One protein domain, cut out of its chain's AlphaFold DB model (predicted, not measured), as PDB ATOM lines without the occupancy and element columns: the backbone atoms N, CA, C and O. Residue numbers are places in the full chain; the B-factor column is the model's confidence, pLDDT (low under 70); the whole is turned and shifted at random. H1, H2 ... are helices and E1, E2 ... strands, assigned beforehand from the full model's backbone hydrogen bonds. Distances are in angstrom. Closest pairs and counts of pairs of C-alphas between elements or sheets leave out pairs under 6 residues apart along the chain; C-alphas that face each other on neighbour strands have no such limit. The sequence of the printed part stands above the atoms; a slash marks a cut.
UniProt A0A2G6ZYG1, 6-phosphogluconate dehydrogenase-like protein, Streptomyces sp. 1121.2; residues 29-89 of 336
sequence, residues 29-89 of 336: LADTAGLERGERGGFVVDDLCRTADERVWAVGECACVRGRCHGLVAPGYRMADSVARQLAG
ATOM      1  N   LEU A  29     -29.061  34.359  21.165       84.00
ATOM      2  CA  LEU A  29     -27.702  34.615  20.693       84.00
ATOM      3  C   LEU A  29     -27.182  35.997  21.118       84.00
ATOM      4  O   LEU A  29     -25.968  36.174  21.207       84.00
ATOM      5  N   ALA A  30     -28.065  36.959  21.407       84.00
ATOM      6  CA  ALA A  30     -27.676  38.324  21.751       84.00
ATOM      7  C   ALA A  30     -26.777  38.377  22.995       84.00
ATOM      8  O   ALA A  30     -25.766  39.076  22.985       84.00
ATOM      9  N   ASP A  31     -27.073  37.552  24.004       82.19
ATOM     10  CA  ASP A  31     -26.319  37.500  25.261       82.19
ATOM     11  C   ASP A  31     -24.869  37.033  25.028       82.19
ATOM     12  O   ASP A  31     -23.930  37.553  25.627       82.19
ATOM     13  N   THR A  32     -24.671  36.072  24.118       86.31
ATOM     14  CA  THR A  32     -23.331  35.558  23.774       86.31
ATOM     15  C   THR A  32     -22.605  36.471  22.784       86.31
ATOM     16  O   THR A  32     -21.381  36.574  22.819       86.31
ATOM     17  N   ALA A  33     -23.350  37.136  21.900       83.19
ATOM     18  CA  ALA A  33     -22.814  38.030  20.878       83.19
ATOM     19  C   ALA A  33     -22.554  39.462  21.384       83.19
ATOM     20  O   ALA A  33     -22.009  40.268  20.636       83.19
ATOM     21  N   GLY A  34     -22.935  39.790  22.625       89.31
ATOM     22  CA  GLY A  34     -22.818  41.145  23.173       89.31
ATOM     23  C   GLY A  34     -23.740  42.157  22.488       89.31
ATOM     24  O   GLY A  34     -23.415  43.341  22.437       89.31
ATOM     25  N   LEU A  35     -24.863  41.696  21.931       91.19
ATOM     26  CA  LEU A  35     -25.836  42.534  21.234       91.19
ATOM     27  C   LEU A  35     -26.972  42.924  22.178       91.19
ATOM     28  O   LEU A  35     -27.430  42.127  22.995       91.19
ATOM     29  N   GLU A  36     -27.452  44.156  22.045       93.06
ATOM     30  CA  GLU A  36     -28.571  44.649  22.840       93.06
ATOM     31  C   GLU A  36     -29.888  43.984  22.409       93.06
ATOM     32  O   GLU A  36     -30.152  43.784  21.218       93.06
ATOM     33  N   ARG A  37     -30.732  43.654  23.393       91.75
ATOM     34  CA  ARG A  37     -32.061  43.072  23.181       91.75
ATOM     35  C   ARG A  37     -33.147  44.089  23.475       91.75
ATOM     36  O   ARG A  37     -33.094  44.785  24.485       91.75
ATOM     37  N   GLY A  38     -34.164  44.120  22.624       87.25
ATOM     38  CA  GLY A  38     -35.353  44.922  22.874       87.25
ATOM     39  C   GLY A  38     -36.141  44.406  24.078       87.25
ATOM     40  O   GLY A  38     -36.149  43.210  24.365       87.25
ATOM     41  N   GLU A  39     -36.888  45.293  24.740       81.75
ATOM     42  CA  GLU A  39     -37.725  44.965  25.909       81.75
ATOM     43  C   GLU A  39     -38.719  43.816  25.634       81.75
ATOM     44  O   GLU A  39     -39.050  43.024  26.517       81.75
ATOM     45  N   ARG A  40     -39.171  43.690  24.380       73.75
ATOM     46  CA  ARG A  40     -40.107  42.653  23.914       73.75
ATOM     47  C   ARG A  40     -39.436  41.533  23.105       73.75
ATOM     48  O   ARG A  40     -40.138  40.747  22.469       73.75
ATOM     49  N   GLY A  41     -38.109  41.451  23.158       83.75
ATOM     50  CA  GLY A  41     -37.273  40.535  22.386       83.75
ATOM     51  C   GLY A  41     -36.767  41.126  21.065       83.75
ATOM     52  O   GLY A  41     -37.188  42.205  20.646       83.75
ATOM     53  N   GLY A  42     -35.857  40.391  20.423       89.50
ATOM     54  CA  GLY A  42     -35.192  40.777  19.174       89.50
ATOM     55  C   GLY A  42     -33.946  41.632  19.403       89.50
ATOM     56  O   GLY A  42     -33.771  42.224  20.466       89.50
ATOM     57  N   PHE A  43     -33.073  41.693  18.402       93.50
ATOM     58  CA  PHE A  43     -31.846  42.487  18.422       93.50
ATOM     59  C   PHE A  43     -32.181  43.956  18.170       93.50
ATOM     60  O   PHE A  43     -32.825  44.270  17.166       93.50
ATOM     61  N   VAL A  44     -31.756  44.852  19.061       94.25
ATOM     62  CA  VAL A  44     -31.934  46.297  18.862       94.25
ATOM     63  C   VAL A  44     -31.134  46.732  17.645       94.25
ATOM     64  O   VAL A  44     -29.943  46.435  17.524       94.25
ATOM     65  N   VAL A  45     -31.815  47.431  16.741       94.38
ATOM     66  CA  VAL A  45     -31.220  47.981  15.527       94.38
ATOM     67  C   VAL A  45     -31.684  49.412  15.277       94.38
ATOM     68  O   VAL A  45     -32.764  49.821  15.715       94.38
ATOM     69  N   ASP A  46     -30.866  50.163  14.546       94.19
ATOM     70  CA  ASP A  46     -31.233  51.466  14.003       94.19
ATOM     71  C   ASP A  46     -32.219  51.351  12.821       94.19
ATOM     72  O   ASP A  46     -32.618  50.262  12.394       94.19
ATOM     73  N   ASP A  47     -32.606  52.498  12.256       93.88
ATOM     74  CA  ASP A  47     -33.499  52.560  11.093       93.88
ATOM     75  C   ASP A  47     -32.859  51.954   9.823       93.88
ATOM     76  O   ASP A  47     -33.537  51.739   8.825       93.88
ATOM     77  N   LEU A  48     -31.562  51.644   9.831       93.75
ATOM     78  CA  LEU A  48     -30.849  50.945   8.761       93.75
ATOM     79  C   LEU A  48     -30.626  49.462   9.096       93.75
ATOM     80  O   LEU A  48     -29.839  48.786   8.430       93.75
ATOM     81  N   CYS A  49     -31.346  48.929  10.088       94.31
ATOM     82  CA  CYS A  49     -31.287  47.529  10.507       94.31
ATOM     83  C   CYS A  49     -29.909  47.097  11.043       94.31
ATOM     84  O   CYS A  49     -29.587  45.904  11.048       94.31
ATOM     85  N   ARG A  50     -29.080  48.049  11.482       94.94
ATOM     86  CA  ARG A  50     -27.743  47.810  12.030       94.94
ATOM     87  C   ARG A  50     -27.785  47.774  13.552       94.94
ATOM     88  O   ARG A  50     -28.463  48.587  14.172       94.94
ATOM     89  N   THR A  51     -27.070  46.826  14.149       94.56
ATOM     90  CA  THR A  51     -26.953  46.709  15.612       94.56
ATOM     91  C   THR A  51     -25.900  47.680  16.171       94.56
ATOM     92  O   THR A  51     -25.276  48.429  15.422       94.56
ATOM     93  N   ALA A  52     -25.649  47.634  17.485       90.25
ATOM     94  CA  ALA A  52     -24.541  48.365  18.107       90.25
ATOM     95  C   ALA A  52     -23.145  47.930  17.599       90.25
ATOM     96  O   ALA A  52     -22.207  48.725  17.660       90.25
ATOM     97  N   ASP A  53     -22.989  46.701  17.085       91.56
ATOM     98  CA  ASP A  53     -21.805  46.322  16.303       91.56
ATOM     99  C   ASP A  53     -22.054  46.676  14.834       91.56
ATOM    100  O   ASP A  53     -22.949  46.125  14.187       91.56
ATOM    101  N   GLU A  54     -21.236  47.578  14.289       89.50
ATOM    102  CA  GLU A  54     -21.407  48.093  12.927       89.50
ATOM    103  C   GLU A  54     -21.283  47.025  11.829       89.50
ATOM    104  O   GLU A  54     -21.654  47.271  10.680       89.50
ATOM    105  N   ARG A  55     -20.757  45.843  12.167       89.94
ATOM    106  CA  ARG A  55     -20.573  44.709  11.254       89.94
ATOM    107  C   ARG A  55     -21.732  43.717  11.306       89.94
ATOM    108  O   ARG A  55     -21.681  42.697  10.618       89.94
ATOM    109  N   VAL A  56     -22.732  43.965  12.151       92.38
ATOM    110  CA  VAL A  56     -23.851  43.055  12.388       92.38
ATOM    111  C   VAL A  56     -25.169  43.772  12.118       92.38
ATOM    112  O   VAL A  56     -25.453  44.843  12.658       92.38
ATOM    113  N   TRP A  57     -25.999  43.132  11.298       95.50
ATOM    114  CA  TRP A  57     -27.350  43.569  10.965       95.50
ATOM    115  C   TRP A  57     -28.362  42.529  11.434       95.50
ATOM    116  O   TRP A  57     -28.071  41.331  11.437       95.50
ATOM    117  N   ALA A  58     -29.567  42.979  11.768       93.31
ATOM    118  CA  ALA A  58     -30.706  42.105  12.026       93.31
ATOM    119  C   ALA A  58     -31.882  42.534  11.148       93.31
ATOM    120  O   ALA A  58     -32.190  43.717  11.051       93.31
ATOM    121  N   VAL A  59     -32.550  41.572  10.508       92.06
ATOM    122  CA  VAL A  59     -33.694  41.818   9.616       92.06
ATOM    123  C   VAL A  59     -34.850  40.877   9.938       92.06
ATOM    124  O   VAL A  59     -34.673  39.826  10.561       92.06
ATOM    125  N   GLY A  60     -36.050  41.240   9.492       86.69
ATOM    126  CA  GLY A  60     -37.244  40.425   9.684       86.69
ATOM    127  C   GLY A  60     -37.691  40.383  11.141       86.69
ATOM    128  O   GLY A  60     -37.665  41.381  11.856       86.69
ATOM    129  N   GLU A  61     -38.141  39.216  11.583       85.12
ATOM    130  CA  GLU A  61     -38.814  39.059  12.875       85.12
ATOM    131  C   GLU A  61     -37.871  39.236  14.069       85.12
ATOM    132  O   GLU A  61     -38.328  39.557  15.160       85.12
ATOM    133  N   CYS A  62     -36.561  39.063  13.861       89.06
ATOM    134  CA  CYS A  62     -35.551  39.235  14.900       89.06
ATOM    135  C   CYS A  62     -35.072  40.681  15.074       89.06
ATOM    136  O   CYS A  62     -34.389  40.964  16.055       89.06
ATOM    137  N   ALA A  63     -35.425  41.588  14.161       91.25
ATOM    138  CA  ALA A  63     -35.028  42.987  14.222       91.25
ATOM    139  C   ALA A  63     -35.976  43.778  15.128       91.25
ATOM    140  O   ALA A  63     -37.188  43.818  14.899       91.25
ATOM    141  N   CYS A  64     -35.426  44.414  16.157       91.62
ATOM    142  CA  CYS A  64     -36.139  45.320  17.042       91.62
ATOM    143  C   CYS A  64     -35.825  46.764  16.634       91.62
ATOM    144  O   CYS A  64     -34.915  47.396  17.172       91.62
ATOM    145  N   VAL A  65     -36.573  47.276  15.653       90.56
ATOM    146  CA  VAL A  65     -36.420  48.655  15.170       90.56
ATOM    147  C   VAL A  65     -37.305  49.555  16.022       90.56
ATOM    148  O   VAL A  65     -38.500  49.286  16.171       90.56
ATOM    149  N   ARG A  66     -36.731  50.611  16.614       88.56
ATOM    150  CA  ARG A  66     -37.463  51.556  17.485       88.56
ATOM    151  C   ARG A  66     -38.274  50.849  18.588       88.56
ATOM    152  O   ARG A  66     -39.415  51.209  18.874       88.56
ATOM    153  N   GLY A  67     -37.693  49.802  19.178       86.38
ATOM    154  CA  GLY A  67     -38.311  49.026  20.259       86.38
ATOM    155  C   GLY A  67     -39.397  48.038  19.815       86.38
ATOM    156  O   GLY A  67     -40.133  47.523  20.661       86.38
ATOM    157  N   ARG A  68     -39.533  47.758  18.509       84.62
ATOM    158  CA  ARG A  68     -40.579  46.875  17.979       84.62
ATOM    159  C   ARG A  68     -40.049  45.832  16.994       84.62
ATOM    160  O   ARG A  68     -39.398  46.160  16.007       84.62
ATOM    161  N   CYS A  69     -40.449  44.579  17.205       85.00
ATOM    162  CA  CYS A  69     -40.379  43.524  16.194       85.00
ATOM    163  C   CYS A  69     -41.699  43.473  15.420       85.00
ATOM    164  O   CYS A  69     -42.774  43.382  16.018       85.00
ATOM    165  N   HIS A  70     -41.633  43.559  14.091       77.50
ATOM    166  CA  HIS A  70     -42.832  43.656  13.255       77.50
ATOM    167  C   HIS A  70     -43.476  42.298  12.949       77.50
ATOM    168  O   HIS A  70     -44.690  42.257  12.785       77.50
ATOM    169  N   GLY A  71     -42.706  41.201  12.914       67.81
ATOM    170  CA  GLY A  71     -43.260  39.844  12.772       67.81
ATOM    171  C   GLY A  71     -44.040  39.604  11.472       67.81
ATOM    172  O   GLY A  71     -44.971  38.809  11.458       67.81
ATOM    173  N   LEU A  72     -43.734  40.358  10.409       69.56
ATOM    174  CA  LEU A  72     -44.417  40.289   9.116       69.56
ATOM    175  C   LEU A  72     -43.382  40.185   7.987       69.56
ATOM    176  O   LEU A  72     -42.313  40.797   8.040       69.56
ATOM    177  N   VAL A  73     -43.735  39.446   6.935       68.81
ATOM    178  CA  VAL A  73     -42.849  39.156   5.797       68.81
ATOM    179  C   VAL A  73     -42.510  40.423   4.999       68.81
ATOM    180  O   VAL A  73     -41.337  40.691   4.744       68.81
ATOM    181  N   ALA A  74     -43.506  41.259   4.681       70.44
ATOM    182  CA  ALA A  74     -43.309  42.506   3.937       70.44
ATOM    183  C   ALA A  74     -42.289  43.484   4.577       70.44
ATOM    184  O   ALA A  74     -41.372  43.917   3.872       70.44
ATOM    185  N   PRO A  75     -42.359  43.824   5.885       80.19
ATOM    186  CA  PRO A  75     -41.278  44.567   6.533       80.19
ATOM    187  C   PRO A  75     -39.936  43.851   6.470       80.19
ATOM    188  O   PRO A  75     -38.926  44.505   6.230       80.19
ATOM    189  N   GLY A  76     -39.918  42.526   6.637       83.69
ATOM    190  CA  GLY A  76     -38.695  41.737   6.522       83.69
ATOM    191  C   GLY A  76     -37.990  41.923   5.178       83.69
ATOM    192  O   GLY A  76     -36.777  42.116   5.160       83.69
ATOM    193  N   TYR A  77     -38.733  41.963   4.066       82.00
ATOM    194  CA  TYR A  77     -38.157  42.240   2.746       82.00
ATOM    195  C   TYR A  77     -37.605  43.660   2.614       82.00
ATOM    196  O   TYR A  77     -36.518  43.825   2.069       82.00
ATOM    197  N   ARG A  78     -38.299  44.678   3.142       84.62
ATOM    198  CA  ARG A  78     -37.782  46.061   3.143       84.62
ATOM    199  C   ARG A  78     -36.488  46.180   3.951       84.62
ATOM    200  O   ARG A  78     -35.535  46.802   3.491       84.62
ATOM    201  N   MET A  79     -36.445  45.554   5.126       91.12
ATOM    202  CA  MET A  79     -35.241  45.493   5.959       91.12
ATOM    203  C   MET A  79     -34.095  44.792   5.213       91.12
ATOM    204  O   MET A  79     -32.981  45.308   5.162       91.12
ATOM    205  N   ALA A  80     -34.372  43.647   4.581       90.81
ATOM    206  CA  ALA A  80     -33.380  42.899   3.813       90.81
ATOM    207  C   ALA A  80     -32.853  43.681   2.597       90.81
ATOM    208  O   ALA A  80     -31.645  43.673   2.370       90.81
ATOM    209  N   ASP A  81     -33.714  44.386   1.853       88.56
ATOM    210  CA  ASP A  81     -33.289  45.249   0.740       88.56
ATOM    211  C   ASP A  81     -32.378  46.380   1.235       88.56
ATOM    212  O   ASP A  81     -31.310  46.613   0.668       88.56
ATOM    213  N   SER A  82     -32.740  47.026   2.350       89.75
ATOM    214  CA  SER A  82     -31.922  48.077   2.963       89.75
ATOM    215  C   SER A  82     -30.524  47.577   3.339       89.75
ATOM    216  O   SER A  82     -29.520  48.208   2.995       89.75
ATOM    217  N   VAL A  83     -30.425  46.405   3.974       93.56
ATOM    218  CA  VAL A  83     -29.133  45.788   4.322       93.56
ATOM    219  C   VAL A  83     -28.362  45.355   3.073       93.56
ATOM    220  O   VAL A  83     -27.161  45.609   2.974       93.56
ATOM    221  N   ALA A  84     -29.027  44.763   2.079       91.00
ATOM    222  CA  ALA A  84     -28.387  44.357   0.830       91.00
ATOM    223  C   ALA A  84     -27.773  45.553   0.084       91.00
ATOM    224  O   ALA A  84     -26.657  45.453  -0.430       91.00
ATOM    225  N   ARG A  85     -28.453  46.708   0.073       89.81
ATOM    226  CA  ARG A  85     -27.910  47.952  -0.490       89.81
ATOM    227  C   ARG A  85     -26.668  48.421   0.265       89.81
ATOM    228  O   ARG A  85     -25.675  48.725  -0.395       89.81
ATOM    229  N   GLN A  86     -26.675  48.394   1.602       91.81
ATOM    230  CA  GLN A  86     -25.494  48.735   2.415       91.81
ATOM    231  C   GLN A  86     -24.293  47.854   2.067       91.81
ATOM    232  O   GLN A  86     -23.213  48.369   1.779       91.81
ATOM    233  N   LEU A  87     -24.490  46.533   2.045       90.06
ATOM    234  CA  LEU A  87     -23.432  45.565   1.740       90.06
ATOM    235  C   LEU A  87     -22.904  45.706   0.304       90.06
ATOM    236  O   LEU A  87     -21.728  45.455   0.051       90.06
ATOM    237  N   ALA A  88     -23.751  46.139  -0.631       92.31
ATOM    238  CA  ALA A  88     -23.386  46.387  -2.023       92.31
ATOM    239  C   ALA A  88     -22.796  47.791  -2.282       92.31
ATOM    240  O   ALA A  88     -22.571  48.142  -3.442       92.31
ATOM    241  N   GLY A  89     -22.586  48.617  -1.247       91.12
ATOM    242  CA  GLY A  89     -22.100  49.995  -1.395       91.12
ATOM    243  C   GLY A  89     -23.093  50.936  -2.092       91.12
ATOM    244  O   GLY A  89     -22.692  51.939  -2.679       91.12
TER     245      GLY A  89
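AT A GLANCE: This is residues 29 to 89 of the 336 residues of the protein "6-phosphogluconate dehydrogenase-like protein" of Streptomyces sp. 1121.2 (UniProt A0A2G6ZYG1). A tiny two-strand parallel sheet, E1 and E2, and the looping stretch 46 to 62 make the middle, with the long helix H2 along one side and short H1 on the opposite side. The 61 printed residues hold H1, E1, E2, H2 in that order, under half of them in named elements; the class is mixed. The whole is compact, radius of gyration of the C-alphas 10.8 A, spanning 29 by 24 by 17 A.

HOW THE PARTS SIT: Start at H1, residues 29 to 33; its closest C-alpha pair with E1, residues 43 to 45, is Ala 30 and Phe 43, 6.8 A. E1 is parallel to E2, residues 63 to 65, at 42 degrees; N 64 and O 43 are within hydrogen-bond range at 2.8 A. H2, residues 73 to 87, is apart from H1 and E1. In H1 and H2 every O i to N i+4 pair is within hydrogen-bond range.

IN THESE COORDINATES: Find C-alpha 29 at (-27.702, 34.615, 20.693); H1 runs 6.0 A, E1 6.2 A and E2 5.9 A. H2 runs 20.8 A to C-alpha 87 at (-23.432, 45.565, 1.740).

THE WHOLE: C-alphas 40 and 89 are farthest apart, 31.9 A. The printed part has no cut, E1 to E2 is a long link, and residues 71 to 73 are under pLDDT 70.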